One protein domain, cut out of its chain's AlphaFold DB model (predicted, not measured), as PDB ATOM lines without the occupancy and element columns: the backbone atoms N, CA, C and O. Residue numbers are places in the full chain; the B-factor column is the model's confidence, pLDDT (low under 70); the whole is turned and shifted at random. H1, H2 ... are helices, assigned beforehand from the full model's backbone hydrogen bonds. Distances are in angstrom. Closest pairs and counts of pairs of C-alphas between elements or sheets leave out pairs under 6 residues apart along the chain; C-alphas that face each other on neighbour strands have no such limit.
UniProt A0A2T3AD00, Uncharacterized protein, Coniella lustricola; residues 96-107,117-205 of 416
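AT A GLANCE: This is residues 96 to 107 and 117 to 205 of the 416 residues of an uncharacterized protein of Coniella lustricola (UniProt A0A2T3AD00). Three helices, H2, H3 and H5, make a rather loose up-and-down bundle, each running against the one before it, and H8 packs crosswise on H3 and H5. Short H4 packs on H3 and H8, the short H6 and H7 bring the chain round from H5 to H8, and H1 lies apart from the other helices, before a cut. The printed part has 101 residues with eight named helices, H1 to H8 in chain order, and no named strand; the class is all helix. It is compact, with a radius of gyration of the C-alphas of 13.2 A and spans of 37 by 30 by 23 A.

HOW THE PARTS SIT: Start at H1, residues 96 to 100, which touches no helix. After the cut find H2, residues 120 to 129, and H3, residues 135 to 151, a helical hairpin: they touch at a shallow tilt of 24 degrees, opposite ways, closest at the C-alphas of Pro 120 and Lys 145, 5.5 A apart. H4, residues 157 to 162, touches H3 at a steep tilt of 51 degrees, closest at the C-alphas of Ser 150 and Ile 157, 6.2 A. H5, residues 166 to 176, is close to H3 but not clearly touching, the closest C-alphas, of Ala 138 and Val 170, being 7.5 A apart. H6, residues 179 to 182, and H7, residues 184 to 187, touch no helix. H8, residues 189 to 201, touches H3 at a steep tilt of 48 degrees, with the C-alphas of Ala 139 and Leu 191 closest at 4.3 A. It touches H5 at a steep tilt of 59 degrees, closest at the C-alphas of Ala 167 and Met 199, 5.3 A. Helix packing is mostly crossed. Every O i to N i+4 pair is within hydrogen-bond range in H1, H2, H3, H4 and H5, and 7 of 9 in H8; H6 and H7 are too short for such a pair.

IN THESE COORDINATES: Find C-alpha 96, where H1 begins, at (-47.637, -16.407, 54.244). H2 is 14.5 A long. H3, the longest helix, runs 24.3 A from C-alpha 135 at (-34.230, -34.792, 39.637). H5 covers 15.7 A. H8 runs 19.0 A to C-alpha 201 at (-23.070, -24.703, 53.574).

THE WHOLE: Look for the two C-alphas farthest apart, those of Ser 153 and Ser 182, at 39.1 A. Residues 108 to 116 are not printed, and C-alphas 107 and 117 are 18.5 A apart across this cut. The links printed whole, from H2 to H8, are tight. The mean pLDDT of the printed part is 87.7; residues 96 to 107 and residue 117 are under 70.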
ATOM      1  N   VAL A  96     -47.157 -16.997  55.504       66.88
ATOM      2  CA  VAL A  96     -47.637 -16.407  54.244       66.88
ATOM      3  C   VAL A  96     -46.463 -15.967  53.377       66.88
ATOM      4  O   VAL A  96     -46.470 -16.225  52.179       66.88
ATOM      5  N   ARG A  97     -45.409 -15.382  53.958       65.50
ATOM      6  CA  ARG A  97     -44.188 -15.056  53.213       65.50
ATOM      7  C   ARG A  97     -43.500 -16.308  52.677       65.50
ATOM      8  O   ARG A  97     -43.062 -16.267  51.540       65.50
ATOM      9  N   ALA A  98     -43.456 -17.404  53.438       59.22
ATOM     10  CA  ALA A  98     -42.904 -18.680  52.979       59.22
ATOM     11  C   ALA A  98     -43.725 -19.310  51.835       59.22
ATOM     12  O   ALA A  98     -43.153 -19.907  50.925       59.22
ATOM     13  N   ILE A  99     -45.054 -19.148  51.852       62.75
ATOM     14  CA  ILE A  99     -45.942 -19.575  50.759       62.75
ATOM     15  C   ILE A  99     -45.756 -18.681  49.531       62.75
ATOM     16  O   ILE A  99     -45.631 -19.188  48.423       62.75
ATOM     17  N   LEU A 100     -45.724 -17.360  49.703       63.38
ATOM     18  CA  LEU A 100     -45.609 -16.411  48.593       63.38
ATOM     19  C   LEU A 100     -44.205 -16.376  47.987       63.38
ATOM     20  O   LEU A 100     -44.079 -16.135  46.795       63.38
ATOM     21  N   SER A 101     -43.162 -16.688  48.761       61.50
ATOM     22  CA  SER A 101     -41.802 -16.891  48.246       61.50
ATOM     23  C   SER A 101     -41.640 -18.200  47.473       61.50
ATOM     24  O   SER A 101     -40.542 -18.495  47.008       61.50
ATOM     25  N   ASN A 102     -42.692 -19.017  47.368       54.88
ATOM     26  CA  ASN A 102     -42.644 -20.222  46.559       54.88
ATOM     27  C   ASN A 102     -42.560 -19.823  45.069       54.88
ATOM     28  O   ASN A 102     -43.389 -19.032  44.599       54.88
ATOM     29  N   PRO A 103     -41.604 -20.381  44.305       54.69
ATOM     30  CA  PRO A 103     -41.416 -20.059  42.889       54.69
ATOM     31  C   PRO A 103     -42.644 -20.344  42.009       54.69
ATOM     32  O   PRO A 103     -42.744 -19.804  40.911       54.69
ATOM     33  N   LEU A 104     -43.616 -21.127  42.491       55.19
ATOM     34  CA  LEU A 104     -44.907 -21.325  41.828       55.19
ATOM     35  C   LEU A 104     -45.787 -20.059  41.780       55.19
ATOM     36  O   LEU A 104     -46.654 -19.972  40.915       55.19
ATOM     37  N   PHE A 105     -45.581 -19.090  42.680       54.72
ATOM     38  CA  PHE A 105     -46.442 -17.904  42.820       54.72
ATOM     39  C   PHE A 105     -45.740 -16.569  42.530       54.72
ATOM     40  O   PHE A 105     -46.415 -15.559  42.360       54.72
ATOM     41  N   SER A 106     -44.406 -16.546  42.454       55.28
ATOM     42  CA  SER A 106     -43.602 -15.320  42.292       55.28
ATOM     43  C   SER A 106     -43.218 -14.991  40.836       55.28
ATOM     44  O   SER A 106     -42.313 -14.191  40.605       55.28
ATOM     45  N   TYR A 107     -43.848 -15.613  39.834       50.19
ATOM     46  CA  TYR A 107     -43.423 -15.474  38.438       50.19
ATOM     47  C   TYR A 107     -44.022 -14.240  37.738       50.19
ATOM     48  O   TYR A 107     -45.229 -14.189  37.502       50.19
ATOM     49  N   GLU A 117     -26.232 -13.799  31.160       61.69
ATOM     50  CA  GLU A 117     -26.044 -13.319  32.545       61.69
ATOM     51  C   GLU A 117     -27.045 -13.949  33.530       61.69
ATOM     52  O   GLU A 117     -27.231 -13.499  34.657       61.69
ATOM     53  N   ARG A 118     -27.762 -14.987  33.092       75.25
ATOM     54  CA  ARG A 118     -28.908 -15.496  33.841       75.25
ATOM     55  C   ARG A 118     -28.472 -16.448  34.948       75.25
ATOM     56  O   ARG A 118     -27.794 -17.437  34.673       75.25
ATOM     57  N   ASP A 119     -28.930 -16.197  36.175       87.88
ATOM     58  CA  ASP A 119     -28.704 -17.110  37.293       87.88
ATOM     59  C   ASP A 119     -29.320 -18.483  36.950       87.88
ATOM     60  O   ASP A 119     -30.503 -18.553  36.585       87.88
ATOM     61  N   PRO A 120     -28.570 -19.599  37.060       92.69
ATOM     62  CA  PRO A 120     -29.124 -20.943  36.919       92.69
ATOM     63  C   PRO A 120     -30.398 -21.176  37.746       92.69
ATOM     64  O   PRO A 120     -31.291 -21.906  37.306       92.69
ATOM     65  N   MET A 121     -30.542 -20.508  38.895       95.00
ATOM     66  CA  MET A 121     -31.747 -20.609  39.722       95.00
ATOM     67  C   MET A 121     -32.986 -19.948  39.096       95.00
ATOM     68  O   MET A 121     -34.095 -20.433  39.304       95.00
ATOM     69  N   ASP A 122     -32.844 -18.966  38.205       92.88
ATOM     70  CA  ASP A 122     -33.987 -18.429  37.445       92.88
ATOM     71  C   ASP A 122     -34.487 -19.425  36.388       92.88
ATOM     72  O   ASP A 122     -35.649 -19.421  35.964       92.88
ATOM     73  N   VAL A 123     -33.587 -20.269  35.875       93.50
ATOM     74  CA  VAL A 123     -33.955 -21.383  34.991       93.50
ATOM     75  C   VAL A 123     -34.685 -22.451  35.798       93.50
ATOM     76  O   VAL A 123     -35.691 -22.981  35.320       93.50
ATOM     77  N   PHE A 124     -34.223 -22.712  37.025       95.25
ATOM     78  CA  PHE A 124     -34.882 -23.610  37.967       95.25
ATOM     79  C   PHE A 124     -36.323 -23.194  38.232       95.25
ATOM     80  O   PHE A 124     -37.238 -23.963  37.937       95.25
ATOM     81  N   ASP A 125     -36.529 -21.962  38.693       93.75
ATOM     82  CA  ASP A 125     -37.842 -21.466  39.104       93.75
ATOM     83  C   ASP A 125     -38.848 -21.518  37.943       93.75
ATOM     84  O   ASP A 125     -39.975 -21.994  38.095       93.75
ATOM     85  N   ARG A 126     -38.415 -21.165  36.725       91.88
ATOM     86  CA  ARG A 126     -39.249 -21.278  35.516       91.88
ATOM     87  C   ARG A 126     -39.599 -22.715  35.156       91.88
ATOM     88  O   ARG A 126     -40.724 -22.986  34.736       91.88
ATOM     89  N   ALA A 127     -38.643 -23.633  35.252       92.75
ATOM     90  CA  ALA A 127     -38.894 -25.033  34.949       92.75
ATOM     91  C   ALA A 127     -39.791 -25.687  36.016       92.75
ATOM     92  O   ALA A 127     -40.622 -26.523  35.659       92.75
ATOM     93  N   VAL A 128     -39.700 -25.267  37.282       94.81
ATOM     94  CA  VAL A 128     -40.637 -25.665  38.346       94.81
ATOM     95  C   VAL A 128     -42.041 -25.132  38.065       94.81
ATOM     96  O   VAL A 128     -42.979 -25.924  38.037       94.81
ATOM     97  N   ALA A 129     -42.188 -23.837  37.767       92.38
ATOM     98  CA  ALA A 129     -43.482 -23.212  37.470       92.38
ATOM     99  C   ALA A 129     -44.204 -23.860  36.276       92.38
ATOM    100  O   ALA A 129     -45.424 -23.986  36.269       92.38
ATOM    101  N   LYS A 130     -43.447 -24.331  35.278       93.00
ATOM    102  CA  LYS A 130     -43.987 -25.044  34.110       93.00
ATOM    103  C   LYS A 130     -44.246 -26.538  34.348       93.00
ATOM    104  O   LYS A 130     -44.655 -27.223  33.417       93.00
ATOM    105  N   GLY A 131     -43.953 -27.070  35.538       92.12
ATOM    106  CA  GLY A 131     -44.062 -28.507  35.825       92.12
ATOM    107  C   GLY A 131     -43.054 -29.371  35.056       92.12
ATOM    108  O   GLY A 131     -43.258 -30.566  34.878       92.12
ATOM    109  N   LEU A 132     -41.962 -28.773  34.576       93.50
ATOM    110  CA  LEU A 132     -40.931 -29.426  33.767       93.50
ATOM    111  C   LEU A 132     -39.731 -29.891  34.605       93.50
ATOM    112  O   LEU A 132     -38.769 -30.426  34.050       93.50
ATOM    113  N   MET A 133     -39.726 -29.661  35.915       95.94
ATOM    114  CA  MET A 133     -38.583 -30.008  36.755       95.94
ATOM    115  C   MET A 133     -38.523 -31.510  37.049       95.94
ATOM    116  O   MET A 133     -39.523 -32.133  37.392       95.94
ATOM    117  N   SER A 134     -37.323 -32.085  36.952       95.88
ATOM    118  CA  SER A 134     -37.034 -33.478  37.309       95.88
ATOM    119  C   SER A 134     -35.727 -33.561  38.106       95.88
ATOM    120  O   SER A 134     -34.906 -32.646  37.998       95.88
ATOM    121  N   PRO A 135     -35.470 -34.648  38.865       95.56
ATOM    122  CA  PRO A 135     -34.230 -34.792  39.637       95.56
ATOM    123  C   PRO A 135     -32.957 -34.633  38.794       95.56
ATOM    124  O   PRO A 135     -31.997 -34.002  39.227       95.56
ATOM    125  N   GLN A 136     -32.965 -35.138  37.557       95.88
ATOM    126  CA  GLN A 136     -31.841 -34.998  36.627       95.88
ATOM    127  C   GLN A 136     -31.636 -33.546  36.170       95.88
ATOM    128  O   GLN A 136     -30.503 -33.077  36.102       95.88
ATOM    129  N   ARG A 137     -32.723 -32.817  35.884       95.88
ATOM    130  CA  ARG A 137     -32.649 -31.397  35.503       95.88
ATOM    131  C   ARG A 137     -32.169 -30.540  36.670       95.88
ATOM    132  O   ARG A 137     -31.289 -29.710  36.479       95.88
ATOM    133  N   ALA A 138     -32.684 -30.797  37.873       96.62
ATOM    134  CA  ALA A 138     -32.229 -30.141  39.093       96.62
ATOM    135  C   ALA A 138     -30.729 -30.380  39.337       96.62
ATOM    136  O   ALA A 138     -30.009 -29.433  39.629       96.62
ATOM    137  N   ALA A 139     -30.229 -31.603  39.121       96.62
ATOM    138  CA  ALA A 139     -28.798 -31.899  39.211       96.62
ATOM    139  C   ALA A 139     -27.957 -31.057  38.232       96.62
ATOM    140  O   ALA A 139     -26.949 -30.478  38.632       96.62
ATOM    141  N   GLY A 140     -28.384 -30.951  36.968       96.06
ATOM    142  CA  GLY A 140     -27.692 -30.138  35.962       96.06
ATOM    143  C   GLY A 140     -27.680 -28.644  36.299       96.06
ATOM    144  O   GLY A 140     -26.663 -27.978  36.128       96.06
ATOM    145  N   ILE A 141     -28.785 -28.129  36.842       96.38
ATOM    146  CA  ILE A 141     -28.893 -26.741  37.306       96.38
ATOM    147  C   ILE A 141     -27.964 -26.483  38.493       96.38
ATOM    148  O   ILE A 141     -27.246 -25.487  38.494       96.38
ATOM    149  N   LEU A 142     -27.950 -27.371  39.490       96.56
ATOM    150  CA  LEU A 142     -27.075 -27.247  40.657       96.56
ATOM    151  C   LEU A 142     -25.597 -27.280  40.259       96.56
ATOM    152  O   LEU A 142     -24.800 -26.500  40.776       96.56
ATOM    153  N   MET A 143     -25.242 -28.135  39.298       95.00
ATOM    154  CA  MET A 143     -23.898 -28.179  38.730       95.00
ATOM    155  C   MET A 143     -23.542 -26.851  38.044       95.00
ATOM    156  O   MET A 143     -22.478 -26.295  38.309       95.00
ATOM    157  N   ALA A 144     -24.448 -26.300  37.229       93.88
ATOM    158  CA  ALA A 144     -24.254 -24.996  36.593       93.88
ATOM    159  C   ALA A 144     -24.130 -23.859  37.623       93.88
ATOM    160  O   ALA A 144     -23.295 -22.974  37.458       93.88
ATOM    161  N   LYS A 145     -24.906 -23.896  38.715       94.62
ATOM    162  CA  LYS A 145     -24.819 -22.917  39.810       94.62
ATOM    163  C   LYS A 145     -23.487 -23.007  40.549       94.62
ATOM    164  O   LYS A 145     -22.859 -21.981  40.786       94.62
ATOM    165  N   SER A 146     -23.034 -24.217  40.867       91.69
ATOM    166  CA  SER A 146     -21.726 -24.453  41.491       91.69
ATOM    167  C   SER A 146     -20.579 -23.947  40.608       91.69
ATOM    168  O   SER A 146     -19.673 -23.256  41.081       91.69
ATOM    169  N   GLN A 147     -20.662 -24.194  39.297       91.12
ATOM    170  CA  GLN A 147     -19.702 -23.667  38.332       91.12
ATOM    171  C   GLN A 147     -19.735 -22.134  38.264       91.12
ATOM    172  O   GLN A 147     -18.676 -21.511  38.290       91.12
ATOM    173  N   ALA A 148     -20.922 -21.522  38.236       90.25
ATOM    174  CA  ALA A 148     -21.068 -20.068  38.237       90.25
ATOM    175  C   ALA A 148     -20.478 -19.427  39.505       90.25
ATOM    176  O   ALA A 148     -19.790 -18.416  39.410       90.25
ATOM    177  N   ILE A 149     -20.673 -20.039  40.681       90.44
ATOM    178  CA  ILE A 149     -20.049 -19.584  41.934       90.44
ATOM    179  C   ILE A 149     -18.524 -19.698  41.847       90.44
ATOM    180  O   ILE A 149     -17.823 -18.745  42.174       90.44
ATOM    181  N   SER A 150     -18.009 -20.820  41.343       87.88
ATOM    182  CA  SER A 150     -16.562 -21.053  41.216       87.88
ATOM    183  C   SER A 150     -15.880 -20.086  40.240       87.88
ATOM    184  O   SER A 150     -14.696 -19.800  40.380       87.88
ATOM    185  N   GLN A 151     -16.614 -19.606  39.234       86.50
ATOM    186  CA  GLN A 151     -16.139 -18.633  38.247       86.50
ATOM    187  C   GLN A 151     -16.379 -17.178  38.672       86.50
ATOM    188  O   GLN A 151     -15.847 -16.264  38.042       86.50
ATOM    189  N   SER A 152     -17.181 -16.948  39.713       84.00
ATOM    190  CA  SER A 152     -17.437 -15.608  40.234       84.00
ATOM    191  C   SER A 152     -16.204 -15.055  40.949       84.00
ATOM    192  O   SER A 152     -15.420 -15.801  41.532       84.00
ATOM    193  N   SER A 153     -16.058 -13.731  40.975       75.38
ATOM    194  CA  SER A 153     -14.980 -13.023  41.682       75.38
ATOM    195  C   SER A 153     -15.098 -13.069  43.216       75.38
ATOM    196  O   SER A 153     -14.490 -12.253  43.908       75.38
ATOM    197  N   SER A 154     -15.898 -13.989  43.761       73.31
ATOM    198  CA  SER A 154     -16.091 -14.132  45.201       73.31
ATOM    199  C   SER A 154     -14.797 -14.553  45.903       73.31
ATOM    200  O   SER A 154     -14.039 -15.388  45.412       73.31
ATOM    201  N   LEU A 155     -14.555 -13.976  47.083       71.19
ATOM    202  CA  LEU A 155     -13.388 -14.291  47.913       71.19
ATOM    203  C   LEU A 155     -13.476 -15.694  48.537       71.19
ATOM    204  O   LEU A 155     -12.451 -16.274  48.890       71.19
ATOM    205  N   SER A 156     -14.688 -16.243  48.663       83.12
ATOM    206  CA  SER A 156     -14.944 -17.563  49.236       83.12
ATOM    207  C   SER A 156     -16.100 -18.264  48.520       83.12
ATOM    208  O   SER A 156     -17.233 -17.774  48.482       83.12
ATOM    209  N   ILE A 157     -15.812 -19.458  47.992       85.69
ATOM    210  CA  ILE A 157     -16.810 -20.350  47.385       85.69
ATOM    211  C   ILE A 157     -17.834 -20.790  48.442       85.69
ATOM    212  O   ILE A 157     -19.032 -20.775  48.170       85.69
ATOM    213  N   HIS A 158     -17.371 -21.134  49.648       86.25
ATOM    214  CA  HIS A 158     -18.216 -21.611  50.748       86.25
ATOM    215  C   HIS A 158     -19.226 -20.547  51.190       86.25
ATOM    216  O   HIS A 158     -20.419 -20.824  51.275       86.25
ATOM    217  N   GLU A 159     -18.775 -19.301  51.362       86.12
ATOM    218  CA  GLU A 159     -19.657 -18.185  51.726       86.12
ATOM    219  C   GLU A 159     -20.702 -17.919  50.637       86.12
ATOM    220  O   GLU A 159     -21.892 -17.791  50.924       86.12
ATOM    221  N   SER A 160     -20.274 -17.934  49.371       87.94
ATOM    222  CA  SER A 160     -21.168 -17.740  48.228       87.94
ATOM    223  C   SER A 160     -22.211 -18.851  48.099       87.94
ATOM    224  O   SER A 160     -23.348 -18.588  47.707       87.94
ATOM    225  N   MET A 161     -21.849 -20.096  48.429       90.00
ATOM    226  CA  MET A 161     -22.792 -21.214  48.489       90.00
ATOM    227  C   MET A 161     -23.777 -21.044  49.647       90.00
ATOM    228  O   MET A 161     -24.985 -21.141  49.414       90.00
ATOM    229  N   ALA A 162     -23.285 -20.718  50.843       90.19
ATOM    230  CA  ALA A 162     -24.094 -20.508  52.043       90.19
ATOM    231  C   ALA A 162     -25.130 -19.385  51.870       90.19
ATOM    232  O   ALA A 162     -26.272 -19.512  52.309       90.19
ATOM    233  N   SER A 163     -24.780 -18.298  51.174       89.00
ATOM    234  CA  SER A 163     -25.706 -17.189  50.912       89.00
ATOM    235  C   SER A 163     -26.625 -17.409  49.704       89.00
ATOM    236  O   SER A 163     -27.500 -16.582  49.445       89.00
ATOM    237  N   SER A 164     -26.432 -18.479  48.924       89.81
ATOM    238  CA  SER A 164     -27.136 -18.650  47.645       89.81
ATOM    239  C   SER A 164     -28.618 -19.017  47.793       89.81
ATOM    240  O   SER A 164     -29.407 -18.749  46.883       89.81
ATOM    241  N   GLY A 165     -29.008 -19.641  48.913       91.81
ATOM    242  CA  GLY A 165     -30.363 -20.169  49.132       91.81
ATOM    243  C   GLY A 165     -30.786 -21.230  48.104       91.81
ATOM    244  O   GLY A 165     -31.980 -21.470  47.897       91.81
ATOM    245  N   THR A 166     -29.813 -21.822  47.415       95.19
ATOM    246  CA  THR A 166     -29.986 -22.781  46.330       95.19
ATOM    247  C   THR A 166     -30.561 -24.090  46.858       95.19
ATOM    248  O   THR A 166     -31.547 -24.596  46.310       95.19
ATOM    249  N   ALA A 167     -29.994 -24.626  47.945       95.81
ATOM    250  CA  ALA A 167     -30.496 -25.855  48.547       95.81
ATOM    251  C   ALA A 167     -31.917 -25.661  49.072       95.81
ATOM    252  O   ALA A 167     -32.775 -26.504  48.805       95.81
ATOM    253  N   LEU A 168     -32.206 -24.536  49.735       95.75
ATOM    254  CA  LEU A 168     -33.552 -24.250  50.231       95.75
ATOM    255  C   LEU A 168     -34.618 -24.295  49.121       95.75
ATOM    256  O   LEU A 168     -35.667 -24.915  49.311       95.75
ATOM    257  N   ARG A 169     -34.358 -23.691  47.953       96.00
ATOM    258  CA  ARG A 169     -35.306 -23.712  46.819       96.00
ATOM    259  C   ARG A 169     -35.527 -25.125  46.281       96.00
ATOM    260  O   ARG A 169     -36.669 -25.528  46.051       96.00
ATOM    261  N   VAL A 170     -34.457 -25.907  46.126       97.19
ATOM    262  CA  VAL A 170     -34.566 -27.301  45.664       97.19
ATOM    263  C   VAL A 170     -35.318 -28.161  46.680       97.19
ATOM    264  O   VAL A 170     -36.171 -28.954  46.286       97.19
ATOM    265  N   LEU A 171     -35.084 -27.969  47.982       96.38
ATOM    266  CA  LEU A 171     -35.823 -28.651  49.048       96.38
ATOM    267  C   LEU A 171     -37.318 -28.322  49.022       96.38
ATOM    268  O   LEU A 171     -38.149 -29.220  49.150       96.38
ATOM    269  N   GLN A 172     -37.677 -27.050  48.830       95.81
ATOM    270  CA  GLN A 172     -39.076 -26.640  48.704       95.81
ATOM    271  C   GLN A 172     -39.753 -27.312  47.507       95.81
ATOM    272  O   GLN A 172     -40.881 -27.788  47.633       95.81
ATOM    273  N   TRP A 173     -39.051 -27.420  46.379       96.50
ATOM    274  CA  TRP A 173     -39.549 -28.149  45.218       96.50
ATOM    275  C   TRP A 173     -39.692 -29.659  45.482       96.50
ATOM    276  O   TRP A 173     -40.719 -30.246  45.135       96.50
ATOM    277  N   LEU A 174     -38.714 -30.304  46.129       96.31
ATOM    278  CA  LEU A 174     -38.804 -31.725  46.508       96.31
ATOM    279  C   LEU A 174     -40.007 -31.990  47.427       96.31
ATOM    280  O   LEU A 174     -40.682 -33.012  47.291       96.31
ATOM    281  N   ARG A 175     -40.312 -31.046  48.324       95.25
ATOM    282  CA  ARG A 175     -41.498 -31.067  49.190       95.25
ATOM    283  C   ARG A 175     -42.789 -30.933  48.405       95.25
ATOM    284  O   ARG A 175     -43.660 -31.792  48.511       95.25
ATOM    285  N   SER A 176     -42.911 -29.871  47.611       94.19
ATOM    286  CA  SER A 176     -44.149 -29.563  46.889       94.19
ATOM    287  C   SER A 176     -44.469 -30.586  45.799       94.19
ATOM    288  O   SER A 176     -45.634 -30.790  45.481       94.19
ATOM    289  N   SER A 177     -43.451 -31.248  45.240       93.50
ATOM    290  CA  SER A 177     -43.611 -32.344  44.274       93.50
ATOM    291  C   SER A 177     -43.902 -33.705  44.918       93.50
ATOM    292  O   SER A 177     -44.161 -34.672  44.205       93.50
ATOM    293  N   GLY A 178     -43.849 -33.811  46.249       91.19
ATOM    294  CA  GLY A 178     -44.038 -35.067  46.979       91.19
ATOM    295  C   GLY A 178     -42.837 -36.022  46.941       91.19
ATOM    296  O   GLY A 178     -42.886 -37.069  47.586       91.19
ATOM    297  N   LEU A 179     -41.744 -35.662  46.256       91.50
ATOM    298  CA  LEU A 179     -40.531 -36.479  46.148       91.50
ATOM    299  C   LEU A 179     -39.824 -36.663  47.497       91.50
ATOM    300  O   LEU A 179     -39.269 -37.727  47.755       91.50
ATOM    301  N   GLU A 180     -39.862 -35.665  48.384       92.88
ATOM    302  CA  GLU A 180     -39.313 -35.816  49.743       92.88
ATOM    303  C   GLU A 180     -40.124 -36.823  50.573       92.88
ATOM    304  O   GLU A 180     -39.578 -37.565  51.394       92.88
ATOM    305  N   ARG A 181     -41.442 -36.887  50.352       89.44
ATOM    306  CA  ARG A 181     -42.302 -37.837  51.060       89.44
ATOM    307  C   ARG A 181     -42.007 -39.265  50.615       89.44
ATOM    308  O   ARG A 181     -41.884 -40.123  51.480       89.44
ATOM    309  N   SER A 182     -41.860 -39.503  49.312       88.31
ATOM    310  CA  SER A 182     -41.579 -40.835  48.761       88.31
ATOM    311  C   SER A 182     -40.104 -41.252  48.833       88.31
ATOM    312  O   SER A 182     -39.810 -42.431  48.660       88.31
ATOM    313  N   LEU A 183     -39.187 -40.298  49.043       91.06
ATOM    314  CA  LEU A 183     -37.724 -40.462  49.002       91.06
ATOM    315  C   LEU A 183     -37.175 -41.033  47.680       91.06
ATOM    316  O   LEU A 183     -36.004 -41.392  47.598       91.06
ATOM    317  N   THR A 184     -37.963 -41.053  46.603       89.50
ATOM    318  CA  THR A 184     -37.542 -41.626  45.309       89.50
ATOM    319  C   THR A 184     -36.367 -40.875  44.679       89.50
ATOM    320  O   THR A 184     -35.613 -41.430  43.884       89.50
ATOM    321  N   PHE A 185     -36.151 -39.612  45.055       91.12
ATOM    322  CA  PHE A 185     -35.007 -38.831  44.585       91.12
ATOM    323  C   PHE A 185     -33.660 -39.317  45.151       91.12
ATOM    324  O   PHE A 185     -32.629 -39.002  44.557       91.12
ATOM    325  N   VAL A 186     -33.646 -40.096  46.244       90.56
ATOM    326  CA  VAL A 186     -32.417 -40.652  46.851       90.56
ATOM    327  C   VAL A 186     -31.698 -41.608  45.887       90.56
ATOM    328  O   VAL A 186     -30.472 -41.750  45.912       90.56
ATOM    329  N   GLU A 187     -32.441 -42.207  44.955       88.38
ATOM    330  CA  GLU A 187     -31.885 -43.020  43.872       88.38
ATOM    331  C   GLU A 187     -31.025 -42.187  42.905       88.38
ATOM    332  O   GLU A 187     -30.061 -42.687  42.316       88.38
ATOM    333  N   SER A 188     -31.319 -40.889  42.774       91.94
ATOM    334  CA  SER A 188     -30.597 -39.973  41.895       91.94
ATOM    335  C   SER A 188     -29.293 -39.493  42.531       91.94
ATOM    336  O   SER A 188     -29.208 -38.429  43.146       91.94
ATOM    337  N   GLN A 189     -28.224 -40.259  42.308       91.38
ATOM    338  CA  GLN A 189     -26.878 -39.903  42.768       91.38
ATOM    339  C   GLN A 189     -26.413 -38.544  42.231       91.38
ATOM    340  O   GLN A 189     -25.778 -37.782  42.952       91.38
ATOM    341  N   ALA A 190     -26.753 -38.212  40.982       94.31
ATOM    342  CA  ALA A 190     -26.402 -36.926  40.387       94.31
ATOM    343  C   ALA A 190     -27.017 -35.748  41.158       94.31
ATOM    344  O   ALA A 190     -26.331 -34.755  41.392       94.31
ATOM    345  N   LEU A 191     -28.277 -35.864  41.589       96.25
ATOM    346  CA  LEU A 191     -28.926 -34.822  42.378       96.25
ATOM    347  C   LEU A 191     -28.264 -34.686  43.749       96.25
ATOM    348  O   LEU A 191     -27.843 -33.592  44.104       96.25
ATOM    349  N   LEU A 192     -28.117 -35.790  44.488       95.50
ATOM    350  CA  LEU A 192     -27.539 -35.765  45.836       95.50
ATOM    351  C   LEU A 192     -26.099 -35.238  45.850       95.50
ATOM    352  O   LEU A 192     -25.758 -34.434  46.713       95.50
ATOM    353  N   ASN A 193     -25.281 -35.640  44.870       94.88
ATOM    354  CA  ASN A 193     -23.897 -35.181  44.725       94.88
ATOM    355  C   ASN A 193     -23.786 -33.660  44.618       94.88
ATOM    356  O   ASN A 193     -22.824 -33.088  45.119       94.88
ATOM    357  N   ASN A 194     -24.747 -33.024  43.944       95.69
ATOM    358  CA  ASN A 194     -24.738 -31.582  43.743       95.69
ATOM    359  C   ASN A 194     -25.517 -30.840  44.834       95.69
ATOM    360  O   ASN A 194     -25.156 -29.719  45.153       95.69
ATOM    361  N   LEU A 195     -26.554 -31.442  45.422       96.56
ATOM    362  CA  LEU A 195     -27.417 -30.794  46.412       96.56
ATOM    363  C   LEU A 195     -26.801 -30.764  47.817       96.56
ATOM    364  O   LEU A 195     -26.875 -29.737  48.487       96.56
ATOM    365  N   LEU A 196     -26.200 -31.869  48.272       95.62
ATOM    366  CA  LEU A 196     -25.705 -31.983  49.650       95.62
ATOM    367  C   LEU A 196     -24.625 -30.954  50.020       95.62
ATOM    368  O   LEU A 196     -24.716 -30.424  51.124       95.62
ATOM    369  N   PRO A 197     -23.662 -30.608  49.140       94.31
ATOM    370  CA  PRO A 197     -22.731 -29.519  49.418       94.31
ATOM    371  C   PRO A 197     -23.447 -28.198  49.735       94.31
ATOM    372  O   PRO A 197     -23.167 -27.597  50.763       94.31
ATOM    373  N   PHE A 198     -24.442 -27.790  48.935       95.00
ATOM    374  CA  PHE A 198     -25.234 -26.590  49.239       95.00
ATOM    375  C   PHE A 198     -26.015 -26.731  50.547       95.00
ATOM    376  O   PHE A 198     -26.086 -25.780  51.313       95.00
ATOM    377  N   MET A 199     -26.585 -27.906  50.834       96.00
ATOM    378  CA  MET A 199     -27.320 -28.117  52.086       96.00
ATOM    379  C   MET A 199     -26.434 -27.949  53.319       96.00
ATOM    380  O   MET A 199     -26.913 -27.441  54.324       96.00
ATOM    381  N   ILE A 200     -25.176 -28.380  53.268       93.75
ATOM    382  CA  ILE A 200     -24.261 -28.259  54.409       93.75
ATOM    383  C   ILE A 200     -23.824 -26.810  54.595       93.75
ATOM    384  O   ILE A 200     -23.915 -26.304  55.709       93.75
ATOM    385  N   GLU A 201     -23.450 -26.122  53.513       92.81
ATOM    386  CA  GLU A 201     -23.070 -24.703  53.574       92.81
ATOM    387  C   GLU A 201     -24.241 -23.802  54.011       92.81
ATOM    388  O   GLU A 201     -24.053 -22.853  54.762       92.81
ATOM    389  N   GLU A 202     -25.475 -24.120  53.605       93.88
ATOM    390  CA  GLU A 202     -26.687 -23.390  54.016       93.88
ATOM    391  C   GLU A 202     -27.217 -23.799  55.410       93.88
ATOM    392  O   GLU A 202     -28.238 -23.277  55.858       93.88
ATOM    393  N   GLY A 203     -26.573 -24.747  56.106       92.38
ATOM    394  CA  GLY A 203     -27.003 -25.206  57.436       92.38
ATOM    395  C   GLY A 203     -28.289 -26.050  57.442       92.38
ATOM    396  O   GLY A 203     -28.985 -26.140  58.452       92.38
ATOM    397  N   LEU A 204     -28.620 -26.682  56.316       95.00
ATOM    398  CA  LEU A 204     -29.807 -27.519  56.095       95.00
ATOM    399  C   LEU A 204     -29.505 -29.027  56.200       95.00
ATOM    400  O   LEU A 204     -30.321 -29.857  55.795       95.00
ATOM    401  N   GLU A 205     -28.344 -29.404  56.740       95.12
ATOM    402  CA  GLU A 205     -27.883 -30.799  56.792       95.12
ATOM    403  C   GLU A 205     -28.782 -31.736  57.611       95.12
ATOM    404  O   GLU A 205     -28.907 -32.915  57.282       95.12
TER     405      GLU A 205